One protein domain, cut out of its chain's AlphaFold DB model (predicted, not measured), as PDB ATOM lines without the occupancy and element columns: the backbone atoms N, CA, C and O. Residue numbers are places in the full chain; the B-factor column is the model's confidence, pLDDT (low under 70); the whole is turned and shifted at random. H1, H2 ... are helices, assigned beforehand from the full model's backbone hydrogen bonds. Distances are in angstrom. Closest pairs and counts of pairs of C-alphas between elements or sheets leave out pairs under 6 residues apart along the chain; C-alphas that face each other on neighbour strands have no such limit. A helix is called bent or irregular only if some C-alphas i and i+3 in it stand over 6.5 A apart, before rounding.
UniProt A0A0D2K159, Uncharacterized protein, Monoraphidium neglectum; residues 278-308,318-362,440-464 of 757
ATOM      1  N   ALA A 278     138.580 212.249 167.629       80.62
ATOM      2  CA  ALA A 278     138.361 211.403 168.795       80.62
ATOM      3  C   ALA A 278     137.359 210.268 168.541       80.62
ATOM      4  O   ALA A 278     137.684 209.085 168.669       80.62
ATOM      5  N   ALA A 279     136.154 210.628 168.094       83.88
ATOM      6  CA  ALA A 279     135.096 209.671 167.797       83.88
ATOM      7  C   ALA A 279     135.444 208.708 166.640       83.88
ATOM      8  O   ALA A 279     135.377 207.498 166.861       83.88
ATOM      9  N   PRO A 280     135.836 209.164 165.429       81.12
ATOM     10  CA  PRO A 280     136.127 208.252 164.317       81.12
ATOM     11  C   PRO A 280     137.373 207.382 164.547       81.12
ATOM     12  O   PRO A 280     137.408 206.235 164.098       81.12
ATOM     13  N   VAL A 281     138.382 207.877 165.269       85.50
ATOM     14  CA  VAL A 281     139.564 207.084 165.628       85.50
ATOM     15  C   VAL A 281     139.231 206.060 166.710       85.50
ATOM     16  O   VAL A 281     139.596 204.896 166.562       85.50
ATOM     17  N   GLY A 282     138.479 206.442 167.747       87.69
ATOM     18  CA  GLY A 282     137.979 205.502 168.754       87.69
ATOM     19  C   GLY A 282     137.124 204.398 168.141       87.69
ATOM     20  O   GLY A 282     137.299 203.220 168.451       87.69
ATOM     21  N   ALA A 283     136.274 204.771 167.188       85.69
ATOM     22  CA  ALA A 283     135.491 203.853 166.382       85.69
ATOM     23  C   ALA A 283     136.359 202.842 165.617       85.69
ATOM     24  O   ALA A 283     136.144 201.630 165.696       85.69
ATOM     25  N   LEU A 284     137.361 203.341 164.897       87.31
ATOM     26  CA  LEU A 284     138.272 202.513 164.120       87.31
ATOM     27  C   LEU A 284     139.081 201.552 165.000       87.31
ATOM     28  O   LEU A 284     139.161 200.363 164.691       87.31
ATOM     29  N   VAL A 285     139.658 202.050 166.098       90.69
ATOM     30  CA  VAL A 285     140.421 201.232 167.053       90.69
ATOM     31  C   VAL A 285     139.522 200.164 167.673       90.69
ATOM     32  O   VAL A 285     139.893 198.993 167.672       90.69
ATOM     33  N   GLY A 286     138.321 200.536 168.125       90.56
ATOM     34  CA  GLY A 286     137.362 199.608 168.721       90.56
ATOM     35  C   GLY A 286     136.944 198.482 167.774       90.56
ATOM     36  O   GLY A 286     136.929 197.321 168.172       90.56
ATOM     37  N   GLU A 287     136.667 198.791 166.505       89.25
ATOM     38  CA  GLU A 287     136.319 197.778 165.502       89.25
ATOM     39  C   GLU A 287     137.499 196.846 165.185       89.25
ATOM     40  O   GLU A 287     137.310 195.634 165.090       89.25
ATOM     41  N   LEU A 288     138.724 197.368 165.057       90.19
ATOM     42  CA  LEU A 288     139.896 196.516 164.832       90.19
ATOM     43  C   LEU A 288     140.183 195.614 166.041       90.19
ATOM     44  O   LEU A 288     140.463 194.433 165.846       90.19
ATOM     45  N   CYS A 289     140.053 196.119 167.270       92.00
ATOM     46  CA  CYS A 289     140.138 195.303 168.484       92.00
ATOM     47  C   CYS A 289     139.055 194.215 168.510       92.00
ATOM     48  O   CYS A 289     139.372 193.050 168.741       92.00
ATOM     49  N   ALA A 290     137.806 194.550 168.174       90.00
ATOM     50  CA  ALA A 290     136.719 193.573 168.106       90.00
ATOM     51  C   ALA A 290     136.993 192.459 167.077       90.00
ATOM     52  O   ALA A 290     136.713 191.292 167.343       90.00
ATOM     53  N   ARG A 291     137.600 192.785 165.924       89.19
ATOM     54  CA  ARG A 291     138.037 191.774 164.939       89.19
ATOM     55  C   ARG A 291     139.156 190.879 165.458       89.19
ATOM     56  O   ARG A 291     139.188 189.703 165.110       89.19
ATOM     57  N   LEU A 292     140.075 191.415 166.264       89.94
ATOM     58  CA  LEU A 292     141.110 190.602 166.908       89.94
ATOM     59  C   LEU A 292     140.506 189.607 167.901       89.94
ATOM     60  O   LEU A 292     140.940 188.458 167.952       89.94
ATOM     61  N   GLU A 293     139.503 190.039 168.662       90.44
ATOM     62  CA  GLU A 293     138.831 189.217 169.673       90.44
ATOM     63  C   GLU A 293     137.915 188.148 169.071       90.44
ATOM     64  O   GLU A 293     137.829 187.051 169.618       90.44
ATOM     65  N   ALA A 294     137.279 188.428 167.927       88.00
ATOM     66  CA  ALA A 294     136.445 187.460 167.207       88.00
ATOM     67  C   ALA A 294     137.231 186.219 166.732       88.00
ATOM     68  O   ALA A 294     136.651 185.154 166.517       88.00
ATOM     69  N   GLY A 295     138.559 186.333 166.625       81.69
ATOM     70  CA  GLY A 295     139.438 185.236 166.245       81.69
ATOM     71  C   GLY A 295     139.350 184.860 164.757       81.69
ATOM     72  O   GLY A 295     138.585 185.439 163.991       81.69
ATOM     73  N   PRO A 296     140.171 183.895 164.309       78.25
ATOM     74  CA  PRO A 296     140.295 183.539 162.895       78.25
ATOM     75  C   PRO A 296     139.139 182.688 162.345       78.25
ATOM     76  O   PRO A 296     139.094 182.473 161.136       78.25
ATOM     77  N   GLU A 297     138.264 182.168 163.212       79.50
ATOM     78  CA  GLU A 297     137.143 181.289 162.840       79.50
ATOM     79  C   GLU A 297     135.960 182.064 162.241       79.50
ATOM     80  O   GLU A 297     135.146 181.498 161.512       79.50
ATOM     81  N   ASP A 298     135.868 183.370 162.506       76.12
ATOM     82  CA  ASP A 298     134.885 184.219 161.847       76.12
ATOM     83  C   ASP A 298     135.393 184.584 160.445       76.12
ATOM     84  O   ASP A 298     136.246 185.451 160.258       76.12
ATOM     85  N   MET A 299     134.847 183.901 159.438       59.62
ATOM     86  CA  MET A 299     135.142 184.111 158.018       59.62
ATOM     87  C   MET A 299     134.947 185.575 157.570       59.62
ATOM     88  O   MET A 299     135.548 185.991 156.576       59.62
ATOM     89  N   TYR A 300     134.138 186.362 158.291       56.12
ATOM     90  CA  TYR A 300     133.935 187.790 158.036       56.12
ATOM     91  C   TYR A 300     134.869 188.697 158.848       56.12
ATOM     92  O   TYR A 300     135.080 189.849 158.454       56.12
ATOM     93  N   ALA A 301     135.488 188.196 159.921       59.44
ATOM     94  CA  ALA A 301     136.588 188.868 160.601       59.44
ATOM     95  C   ALA A 301     137.860 188.692 159.763       59.44
ATOM     96  O   ALA A 301     138.751 187.892 160.056       59.44
ATOM     97  N   ALA A 302     137.940 189.453 158.668       63.66
ATOM     98  CA  ALA A 302     139.173 189.591 157.913       63.66
ATOM     99  C   ALA A 302     140.322 189.846 158.900       63.66
ATOM    100  O   ALA A 302     140.245 190.764 159.722       63.66
ATOM    101  N   ARG A 303     141.359 188.998 158.839       83.75
ATOM    102  CA  ARG A 303     142.516 189.090 159.735       83.75
ATOM    103  C   ARG A 303     143.054 190.513 159.689       83.75
ATOM    104  O   ARG A 303     143.507 190.954 158.635       83.75
ATOM    105  N   VAL A 304     143.033 191.193 160.833       88.81
ATOM    106  CA  VAL A 304     143.645 192.515 160.977       88.81
ATOM    107  C   VAL A 304     145.114 192.385 160.594       88.81
ATOM    108  O   VAL A 304     145.867 191.623 161.200       88.81
ATOM    109  N   SER A 305     145.517 193.083 159.545       89.38
ATOM    110  CA  SER A 305     146.893 193.136 159.074       89.38
ATOM    111  C   SER A 305     147.743 194.035 159.972       89.38
ATOM    112  O   SER A 305     147.245 194.940 160.643       89.38
ATOM    113  N   ALA A 306     149.064 193.837 159.935       86.88
ATOM    114  CA  ALA A 306     150.000 194.681 160.676       86.88
ATOM    115  C   ALA A 306     149.891 196.160 160.255       86.88
ATOM    116  O   ALA A 306     150.008 197.050 161.088       86.88
ATOM    117  N   VAL A 307     149.622 196.421 158.971       84.81
ATOM    118  CA  VAL A 307     149.457 197.782 158.438       84.81
ATOM    119  C   VAL A 307     148.194 198.444 159.001       84.81
ATOM    120  O   VAL A 307     148.251 199.603 159.393       84.81
ATOM    121  N   GLU A 308     147.062 197.732 159.076       87.50
ATOM    122  CA  GLU A 308     145.824 198.280 159.662       87.50
ATOM    123  C   GLU A 308     146.011 198.624 161.137       87.50
ATOM    124  O   GLU A 308     145.700 199.740 161.552       87.50
ATOM    125  N   ILE A 318     148.374 210.329 167.055       75.25
ATOM    126  CA  ILE A 318     148.347 211.661 166.470       75.25
ATOM    127  C   ILE A 318     147.168 212.484 167.011       75.25
ATOM    128  O   ILE A 318     147.330 213.667 167.319       75.25
ATOM    129  N   SER A 319     146.010 211.848 167.195       76.31
ATOM    130  CA  SER A 319     144.804 212.471 167.748       76.31
ATOM    131  C   SER A 319     144.760 212.527 169.281       76.31
ATOM    132  O   SER A 319     143.713 212.840 169.841       76.31
ATOM    133  N   ASP A 320     145.874 212.204 169.945       79.50
ATOM    134  CA  ASP A 320     146.055 212.177 171.403       79.50
ATOM    135  C   ASP A 320     144.911 211.504 172.182       79.50
ATOM    136  O   ASP A 320     144.441 211.966 173.221       79.50
ATOM    137  N   GLN A 321     144.421 210.378 171.668       80.88
ATOM    138  CA  GLN A 321     143.280 209.682 172.257       80.88
ATOM    139  C   GLN A 321     143.714 208.778 173.407       80.88
ATOM    140  O   GLN A 321     143.644 207.554 173.298       80.88
ATOM    141  N   ARG A 322     144.206 209.358 174.510       84.56
ATOM    142  CA  ARG A 322     144.839 208.607 175.620       84.56
ATOM    143  C   ARG A 322     143.957 207.493 176.186       84.56
ATOM    144  O   ARG A 322     144.452 206.428 176.548       84.56
ATOM    145  N   GLY A 323     142.634 207.682 176.175       84.50
ATOM    146  CA  GLY A 323     141.662 206.651 176.562       84.50
ATOM    147  C   GLY A 323     141.705 205.374 175.705       84.50
ATOM    148  O   GLY A 323     141.234 204.327 176.142       84.50
ATOM    149  N   LEU A 324     142.304 205.429 174.512       88.44
ATOM    150  CA  LEU A 324     142.492 204.295 173.607       88.44
ATOM    151  C   LEU A 324     143.823 203.562 173.816       88.44
ATOM    152  O   LEU A 324     144.058 202.574 173.119       88.44
ATOM    153  N   ALA A 325     144.682 203.991 174.752       87.44
ATOM    154  CA  ALA A 325     146.021 203.423 174.937       87.44
ATOM    155  C   ALA A 325     146.004 201.889 175.058       87.44
ATOM    156  O   ALA A 325     146.766 201.213 174.374       87.44
ATOM    157  N   GLY A 326     145.063 201.322 175.823       87.75
ATOM    158  CA  GLY A 326     144.919 199.865 175.950       87.75
ATOM    159  C   GLY A 326     144.609 199.151 174.625       87.75
ATOM    160  O   GLY A 326     145.212 198.120 174.324       87.75
ATOM    161  N   GLY A 327     143.717 199.719 173.805       90.62
ATOM    162  CA  GLY A 327     143.393 199.186 172.477       90.62
ATOM    163  C   GLY A 327     144.569 199.317 171.506       90.62
ATOM    164  O   GLY A 327     144.906 198.371 170.799       90.62
ATOM    165  N   VAL A 328     145.269 200.451 171.540       91.06
ATOM    166  CA  VAL A 328     146.485 200.676 170.745       91.06
ATOM    167  C   VAL A 328     147.585 199.676 171.115       91.06
ATOM    168  O   VAL A 328     148.158 199.046 170.228       91.06
ATOM    169  N   THR A 329     147.833 199.432 172.405       89.38
ATOM    170  CA  THR A 329     148.789 198.406 172.857       89.38
ATOM    171  C   THR A 329     148.416 197.016 172.334       89.38
ATOM    172  O   THR A 329     149.293 196.279 171.872       89.38
ATOM    173  N   GLN A 330     147.130 196.647 172.357       91.00
ATOM    174  CA  GLN A 330     146.648 195.370 171.815       91.00
ATOM    175  C   GLN A 330     146.902 195.262 170.303       91.00
ATOM    176  O   GLN A 330     147.435 194.249 169.843       91.00
ATOM    177  N   LEU A 331     146.581 196.312 169.538       91.44
ATOM    178  CA  LEU A 331     146.822 196.375 168.094       91.44
ATOM    179  C   LEU A 331     148.315 196.266 167.765       91.44
ATOM    180  O   LEU A 331     148.697 195.479 166.898       91.44
ATOM    181  N   CYS A 332     149.177 196.994 168.477       89.75
ATOM    182  CA  CYS A 332     150.621 196.909 168.286       89.75
ATOM    183  C   CYS A 332     151.172 195.520 168.625       89.75
ATOM    184  O   CYS A 332     152.000 195.000 167.874       89.75
ATOM    185  N   ARG A 333     150.694 194.891 169.711       88.50
ATOM    186  CA  ARG A 333     151.083 193.523 170.088       88.50
ATOM    187  C   ARG A 333     150.727 192.522 168.996       88.50
ATOM    188  O   ARG A 333     151.562 191.702 168.618       88.50
ATOM    189  N   HIS A 334     149.518 192.630 168.452       90.31
ATOM    190  CA  HIS A 334     149.091 191.817 167.318       90.31
ATOM    191  C   HIS A 334     149.965 192.057 166.084       90.31
ATOM    192  O   HIS A 334     150.487 191.108 165.503       90.31
ATOM    193  N   ALA A 335     150.192 193.322 165.716       88.38
ATOM    194  CA  ALA A 335     151.019 193.682 164.568       88.38
ATOM    195  C   ALA A 335     152.439 193.105 164.672       88.38
ATOM    196  O   ALA A 335     152.936 192.545 163.698       88.38
ATOM    197  N   ALA A 336     153.068 193.177 165.849       85.44
ATOM    198  CA  ALA A 336     154.406 192.636 166.091       85.44
ATOM    199  C   ALA A 336     154.488 191.106 165.929       85.44
ATOM    200  O   ALA A 336     155.555 190.577 165.597       85.44
ATOM    201  N   GLY A 337     153.368 190.400 166.124       87.06
ATOM    202  CA  GLY A 337     153.245 188.961 165.891       87.06
ATOM    203  C   GLY A 337     153.091 188.564 164.417       87.06
ATOM    204  O   GLY A 337     153.251 187.392 164.081       87.06
ATOM    205  N   LEU A 338     152.800 189.510 163.515       86.81
ATOM    206  CA  LEU A 338     152.548 189.225 162.101       86.81
ATOM    207  C   LEU A 338     153.808 189.344 161.226       86.81
ATOM    208  O   LEU A 338     154.620 190.250 161.405       86.81
ATOM    209  N   PRO A 339     153.977 188.503 160.192       82.38
ATOM    210  CA  PRO A 339     155.089 188.653 159.261       82.38
ATOM    211  C   PRO A 339     155.010 189.993 158.514       82.38
ATOM    212  O   PRO A 339     153.949 190.422 158.068       82.38
ATOM    213  N   GLY A 340     156.158 190.651 158.341       75.69
ATOM    214  CA  GLY A 340     156.256 191.887 157.558       75.69
ATOM    215  C   GLY A 340     155.979 193.185 158.318       75.69
ATOM    216  O   GLY A 340     156.128 194.244 157.713       75.69
ATOM    217  N   TRP A 341     155.670 193.154 159.619       77.06
ATOM    218  CA  TRP A 341     155.504 194.383 160.417       77.06
ATOM    219  C   TRP A 341     156.760 195.276 160.407       77.06
ATOM    220  O   TRP A 341     156.664 196.495 160.440       77.06
ATOM    221  N   HIS A 342     157.947 194.683 160.255       72.12
ATOM    222  CA  HIS A 342     159.221 195.397 160.102       72.12
ATOM    223  C   HIS A 342     159.326 196.223 158.806       72.12
ATOM    224  O   HIS A 342     160.256 197.010 158.661       72.12
ATOM    225  N   ARG A 343     158.421 196.017 157.838       75.25
ATOM    226  CA  ARG A 343     158.339 196.811 156.599       75.25
ATOM    227  C   ARG A 343     157.483 198.065 156.768       75.25
ATOM    228  O   ARG A 343     157.381 198.855 155.833       75.25
ATOM    229  N   LEU A 344     156.826 198.213 157.916       77.25
ATOM    230  CA  LEU A 344     156.049 199.400 158.242       77.25
ATOM    231  C   LEU A 344     156.989 200.578 158.484       77.25
ATOM    232  O   LEU A 344     158.149 200.392 158.848       77.25
ATOM    233  N   SER A 345     156.474 201.789 158.269       74.69
ATOM    234  CA  SER A 345     157.249 203.015 158.442       74.69
ATOM    235  C   SER A 345     157.804 203.097 159.871       74.69
ATOM    236  O   SER A 345     157.016 203.200 160.818       74.69
ATOM    237  N   PRO A 346     159.139 203.101 160.055       70.69
ATOM    238  CA  PRO A 346     159.745 203.239 161.378       70.69
ATOM    239  C   PRO A 346     159.332 204.527 162.098       70.69
ATOM    240  O   PRO A 346     159.261 204.551 163.325       70.69
ATOM    241  N   ALA A 347     159.003 205.577 161.338       65.81
ATOM    242  CA  ALA A 347     158.494 206.838 161.864       65.81
ATOM    243  C   ALA A 347     157.144 206.667 162.574       65.81
ATOM    244  O   ALA A 347     156.992 207.107 163.709       65.81
ATOM    245  N   MET A 348     156.200 205.956 161.946       75.19
ATOM    246  CA  MET A 348     154.872 205.717 162.523       75.19
ATOM    247  C   MET A 348     154.973 204.881 163.799       75.19
ATOM    248  O   MET A 348     154.361 205.211 164.807       75.19
ATOM    249  N   LEU A 349     155.792 203.825 163.772       77.12
ATOM    250  CA  LEU A 349     156.035 202.980 164.942       77.12
ATOM    251  C   LEU A 349     156.658 203.767 166.099       77.12
ATOM    252  O   LEU A 349     156.267 203.576 167.246       77.12
ATOM    253  N   THR A 350     157.595 204.667 165.796       73.44
ATOM    254  CA  THR A 350     158.234 205.520 166.806       73.44
ATOM    255  C   THR A 350     157.242 206.524 167.390       73.44
ATOM    256  O   THR A 350     157.181 206.665 168.603       73.44
ATOM    257  N   GLN A 351     156.407 207.163 166.569       75.56
ATOM    258  CA  GLN A 351     155.373 208.087 167.056       75.56
ATOM    259  C   GLN A 351     154.346 207.384 167.952       75.56
ATOM    260  O   GLN A 351     154.009 207.896 169.013       75.56
ATOM    261  N   VAL A 352     153.899 206.182 167.571       79.94
ATOM    262  CA  VAL A 352     153.019 205.359 168.418       79.94
ATOM    263  C   VAL A 352     153.708 204.977 169.725       79.94
ATOM    264  O   VAL A 352     153.086 205.029 170.780       79.94
ATOM    265  N   HIS A 353     154.989 204.606 169.668       79.44
ATOM    266  CA  HIS A 353     155.763 204.274 170.859       79.44
ATOM    267  C   HIS A 353     155.852 205.450 171.832       79.44
ATOM    268  O   HIS A 353     155.521 205.269 172.999       79.44
ATOM    269  N   MET A 354     156.264 206.624 171.345       73.44
ATOM    270  CA  MET A 354     156.400 207.833 172.159       73.44
ATOM    271  C   MET A 354     155.074 208.216 172.803       73.44
ATOM    272  O   MET A 354     155.006 208.398 174.009       73.44
ATOM    273  N   TRP A 355     153.998 208.207 172.019       80.62
ATOM    274  CA  TRP A 355     152.671 208.495 172.542       80.62
ATOM    275  C   TRP A 355     152.214 207.496 173.614       80.62
ATOM    276  O   TRP A 355     151.619 207.889 174.616       80.62
ATOM    277  N   LEU A 356     152.496 206.200 173.436       79.31
ATOM    278  CA  LEU A 356     152.193 205.203 174.462       79.31
ATOM    279  C   LEU A 356     152.991 205.454 175.746       79.31
ATOM    280  O   LEU A 356     152.417 205.291 176.816       79.31
ATOM    281  N   VAL A 357     154.263 205.860 175.645       73.94
ATOM    282  CA  VAL A 357     155.093 206.270 176.795       73.94
ATOM    283  C   VAL A 357     154.476 207.475 177.507       73.94
ATOM    284  O   VAL A 357     154.309 207.432 178.720       73.94
ATOM    285  N   ASP A 358     154.018 208.487 176.772       69.56
ATOM    286  CA  ASP A 358     153.369 209.664 177.367       69.56
ATOM    287  C   ASP A 358     152.040 209.316 178.062       69.56
ATOM    288  O   ASP A 358     151.684 209.890 179.092       69.56
ATOM    289  N   CYS A 359     151.291 208.340 177.535       76.00
ATOM    290  CA  CYS A 359     150.058 207.858 178.167       76.00
ATOM    291  C   CYS A 359     150.304 207.161 179.517       76.00
ATOM    292  O   CYS A 359     149.364 207.014 180.303       76.00
ATOM    293  N   ILE A 360     151.536 206.709 179.770       69.25
ATOM    294  CA  ILE A 360     151.939 205.982 180.983       69.25
ATOM    295  C   ILE A 360     152.292 206.925 182.123       69.25
ATOM    296  O   ILE A 360     152.243 206.495 183.275       69.25
ATOM    297  N   ASP A 361     152.559 208.200 181.828       59.03
ATOM    298  CA  ASP A 361     153.001 209.181 182.817       59.03
ATOM    299  C   ASP A 361     151.902 210.189 183.230       59.03
ATOM    300  O   ASP A 361     152.030 211.394 183.011       59.03
ATOM    301  N   PRO A 362     150.763 209.762 183.824       50.91
ATOM    302  CA  PRO A 362     149.756 210.679 184.335       50.91
ATOM    303  C   PRO A 362     149.999 211.042 185.806       50.91
ATOM    304  O   PRO A 362     149.034 211.312 186.520       50.91
ATOM    305  N   GLU A 440     154.208 199.282 179.934       50.66
ATOM    306  CA  GLU A 440     155.628 199.516 179.631       50.66
ATOM    307  C   GLU A 440     155.801 199.998 178.175       50.66
ATOM    308  O   GLU A 440     156.742 199.655 177.468       50.66
ATOM    309  N   GLY A 441     154.851 200.762 177.642       59.41
ATOM    310  CA  GLY A 441     154.869 201.224 176.253       59.41
ATOM    311  C   GLY A 441     154.899 200.053 175.261       59.41
ATOM    312  O   GLY A 441     154.203 199.053 175.431       59.41
ATOM    313  N   LEU A 442     155.713 200.162 174.206       62.50
ATOM    314  CA  LEU A 442     155.979 199.037 173.296       62.50
ATOM    315  C   LEU A 442     157.115 198.125 173.791       62.50
ATOM    316  O   LEU A 442     157.490 197.221 173.048       62.50
ATOM    317  N   HIS A 443     157.665 198.320 174.998       68.25
ATOM    318  CA  HIS A 443     158.783 197.508 175.502       68.25
ATOM    319  C   HIS A 443     158.395 196.032 175.701       68.25
ATOM    320  O   HIS A 443     159.205 195.150 175.420       68.25
ATOM    321  N   ASP A 444     157.126 195.756 176.014       64.94
ATOM    322  CA  ASP A 444     156.565 194.394 176.076       64.94
ATOM    323  C   ASP A 444     156.282 193.767 174.702       64.94
ATOM    324  O   ASP A 444     155.996 192.574 174.580       64.94
ATOM    325  N   VAL A 445     156.264 194.588 173.652       65.06
ATOM    326  CA  VAL A 445     155.816 194.204 172.305       65.06
ATOM    327  C   VAL A 445     156.994 194.071 171.344       65.06
ATOM    328  O   VAL A 445     157.016 193.196 170.475       65.06
ATOM    329  N   LEU A 446     157.985 194.944 171.489       65.81
ATOM    330  CA  LEU A 446     159.154 195.047 170.636       65.81
ATOM    331  C   LEU A 446     160.407 194.889 171.492       65.81
ATOM    332  O   LEU A 446     160.562 195.550 172.512       65.81
ATOM    333  N   SER A 447     161.349 194.058 171.040       72.25
ATOM    334  CA  SER A 447     162.640 193.956 171.725       72.25
ATOM    335  C   SER A 447     163.360 195.309 171.745       72.25
ATOM    336  O   SER A 447     163.241 196.095 170.801       72.25
ATOM    337  N   ALA A 448     164.173 195.561 172.776       67.88
ATOM    338  CA  ALA A 448     164.943 196.803 172.911       67.88
ATOM    339  C   ALA A 448     165.757 197.141 171.644       67.88
ATOM    340  O   ALA A 448     165.751 198.276 171.177       67.88
ATOM    341  N   CYS A 449     166.376 196.135 171.016       67.50
ATOM    342  CA  CYS A 449     167.094 196.290 169.746       67.50
ATOM    343  C   CYS A 449     166.183 196.774 168.600       67.50
ATOM    344  O   CYS A 449     166.581 197.608 167.788       67.50
ATOM    345  N   ARG A 450     164.932 196.305 168.539       63.78
ATOM    346  CA  ARG A 450     163.959 196.709 167.514       63.78
ATOM    347  C   ARG A 450     163.390 198.099 167.756       63.78
ATOM    348  O   ARG A 450     163.229 198.841 166.792       63.78
ATOM    349  N   LEU A 451     163.134 198.468 169.010       64.12
ATOM    350  CA  LEU A 451     162.789 199.848 169.367       64.12
ATOM    351  C   LEU A 451     163.930 200.795 169.005       64.12
ATOM    352  O   LEU A 451     163.705 201.806 168.345       64.12
ATOM    353  N   GLN A 452     165.166 200.407 169.316       64.75
ATOM    354  CA  GLN A 452     166.351 201.162 168.931       64.75
ATOM    355  C   GLN A 452     166.513 201.253 167.407       64.75
ATOM    356  O   GLN A 452     166.914 202.303 166.910       64.75
ATOM    357  N   ALA A 453     166.169 200.211 166.645       61.12
ATOM    358  CA  ALA A 453     166.167 200.248 165.182       61.12
ATOM    359  C   ALA A 453     165.064 201.162 164.620       61.12
ATOM    360  O   ALA A 453     165.335 201.930 163.698       61.12
ATOM    361  N   CYS A 454     163.852 201.136 165.190       55.03
ATOM    362  CA  CYS A 454     162.759 202.035 164.799       55.03
ATOM    363  C   CYS A 454     163.142 203.493 165.056       55.03
ATOM    364  O   CYS A 454     163.091 204.314 164.139       55.03
ATOM    365  N   ARG A 455     163.654 203.765 166.262       60.25
ATOM    366  CA  ARG A 455     164.226 205.052 166.656       60.25
ATOM    367  C   ARG A 455     165.340 205.469 165.700       60.25
ATOM    368  O   ARG A 455     165.293 206.560 165.156       60.25
ATOM    369  N   SER A 456     166.306 204.597 165.422       56.16
ATOM    370  CA  SER A 456     167.440 204.898 164.534       56.16
ATOM    371  C   SER A 456     167.015 205.164 163.089       56.16
ATOM    372  O   SER A 456     167.620 206.006 162.439       56.16
ATOM    373  N   ALA A 457     165.993 204.478 162.576       54.72
ATOM    374  CA  ALA A 457     165.481 204.689 161.225       54.72
ATOM    375  C   ALA A 457     164.629 205.964 161.114       54.72
ATOM    376  O   ALA A 457     164.746 206.680 160.123       54.72
ATOM    377  N   TRP A 458     163.838 206.292 162.139       51.06
ATOM    378  CA  TRP A 458     163.164 207.589 162.236       51.06
ATOM    379  C   TRP A 458     164.182 208.737 162.316       51.06
ATOM    380  O   TRP A 458     164.155 209.650 161.494       51.06
ATOM    381  N   LEU A 459     165.178 208.611 163.197       52.97
ATOM    382  CA  LEU A 459     166.303 209.545 163.304       52.97
ATOM    383  C   LEU A 459     167.191 209.568 162.051       52.97
ATOM    384  O   LEU A 459     167.860 210.562 161.794       52.97
ATOM    385  N   GLY A 460     167.236 208.477 161.285       46.47
ATOM    386  CA  GLY A 460     167.988 208.350 160.037       46.47
ATOM    387  C   GLY A 460     167.286 209.011 158.853       46.47
ATOM    388  O   GLY A 460     167.964 209.550 157.987       46.47
ATOM    389  N   GLY A 461     165.949 209.028 158.841       46.31
ATOM    390  CA  GLY A 461     165.144 209.803 157.892       46.31
ATOM    391  C   GLY A 461     165.180 211.312 158.155       46.31
ATOM    392  O   GLY A 461     165.023 212.085 157.217       46.31
ATOM    393  N   ALA A 462     165.452 211.720 159.400       46.47
ATOM    394  CA  ALA A 462     165.721 213.108 159.786       46.47
ATOM    395  C   ALA A 462     167.142 213.584 159.420       46.47
ATOM    396  O   ALA A 462     167.452 214.762 159.560       46.47
ATOM    397  N   ARG A 463     168.026 212.697 158.934       41.88
ATOM    398  CA  ARG A 463     169.350 213.090 158.429       41.88
ATOM    399  C   ARG A 463     169.230 213.626 157.005       41.88
ATOM    400  O   ARG A 463     169.669 212.970 156.062       41.88
ATOM    401  N   ASP A 464     168.688 214.827 156.851       45.56
ATOM    402  CA  ASP A 464     169.158 215.678 155.761       45.56
ATOM    403  C   ASP A 464     170.448 216.362 156.254       45.56
ATOM    404  O   ASP A 464     170.405 217.122 157.219       45.56
TER     405      ASP A 464
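Overview. This is residues 278 to 308, 318 to 362 and 440 to 464 of the 757 residues of an uncharacterized protein of Monoraphidium neglectum (UniProt A0A0D2K159). The longest helix, H1, stands at one end of an uneven row of four crossed helices, H1, H2, H3 and H4, in which each touches its neighbours in the row. H2 and H3 form a helical hairpin in the middle, H4 crosses H3 at the far end, and residues 295 to 308 fold back from the end of H1 as a long stretch with no named element. The printed part has 101 residues with four named helices and no named strand, the class all helix. It is compact, with a radius of gyration of the C-alphas of 14.2 A and spans of 45 by 32 by 25 A.

Along the chain. H1, residues 278 to 294, begins at C-alpha 278 (138.361, 211.403, 168.795) and is 24.1 A long. H2, residues 322 to 337, is 23.5 A long. It is irregular, with C-alphas 323 and 326 7.6 A apart, and has a kink of 27 degrees near residue 329. H3, residues 346 to 360, measures 21.3 A. H4, residues 448 to 461, measures 19.9 A and ends at C-alpha 461 (165.144, 209.803, 157.892).

Arrangement. H1 touches H2 with residues 282 to 289 alone, closest at the C-alphas of Cys 289 and Gly 327, 6.5 A, at a steep tilt of 41 degrees, the same way. H2 touches H3, closest at the C-alphas of Arg 322 and Cys 359, 5.9 A, at a steep tilt of 44 degrees, opposite ways. H3 touches H4 with residues 346 to 350 alone, closest at the C-alphas of Pro 346 and Cys 454, 4.7 A, at a steep tilt of 59 degrees, opposite ways. H1 is apart from H3 and H4, and H2 from H4. Every O i to N i+4 pair is within hydrogen-bond range in H1, H3 and H4, and 10 of 12 are in H2.

Size, cuts and confidence. The C-alphas farthest apart, of Glu 297 and Asp 464, are 47.5 A apart. Residues 309 to 317 and 363 to 439 are not printed; the C-alpha gaps are 15.2 A and 13.5 A. The link from H2 to H3 is short. Mean pLDDT of the printed part is 75.3, and 33 residues are under 70, among them 448 to 464.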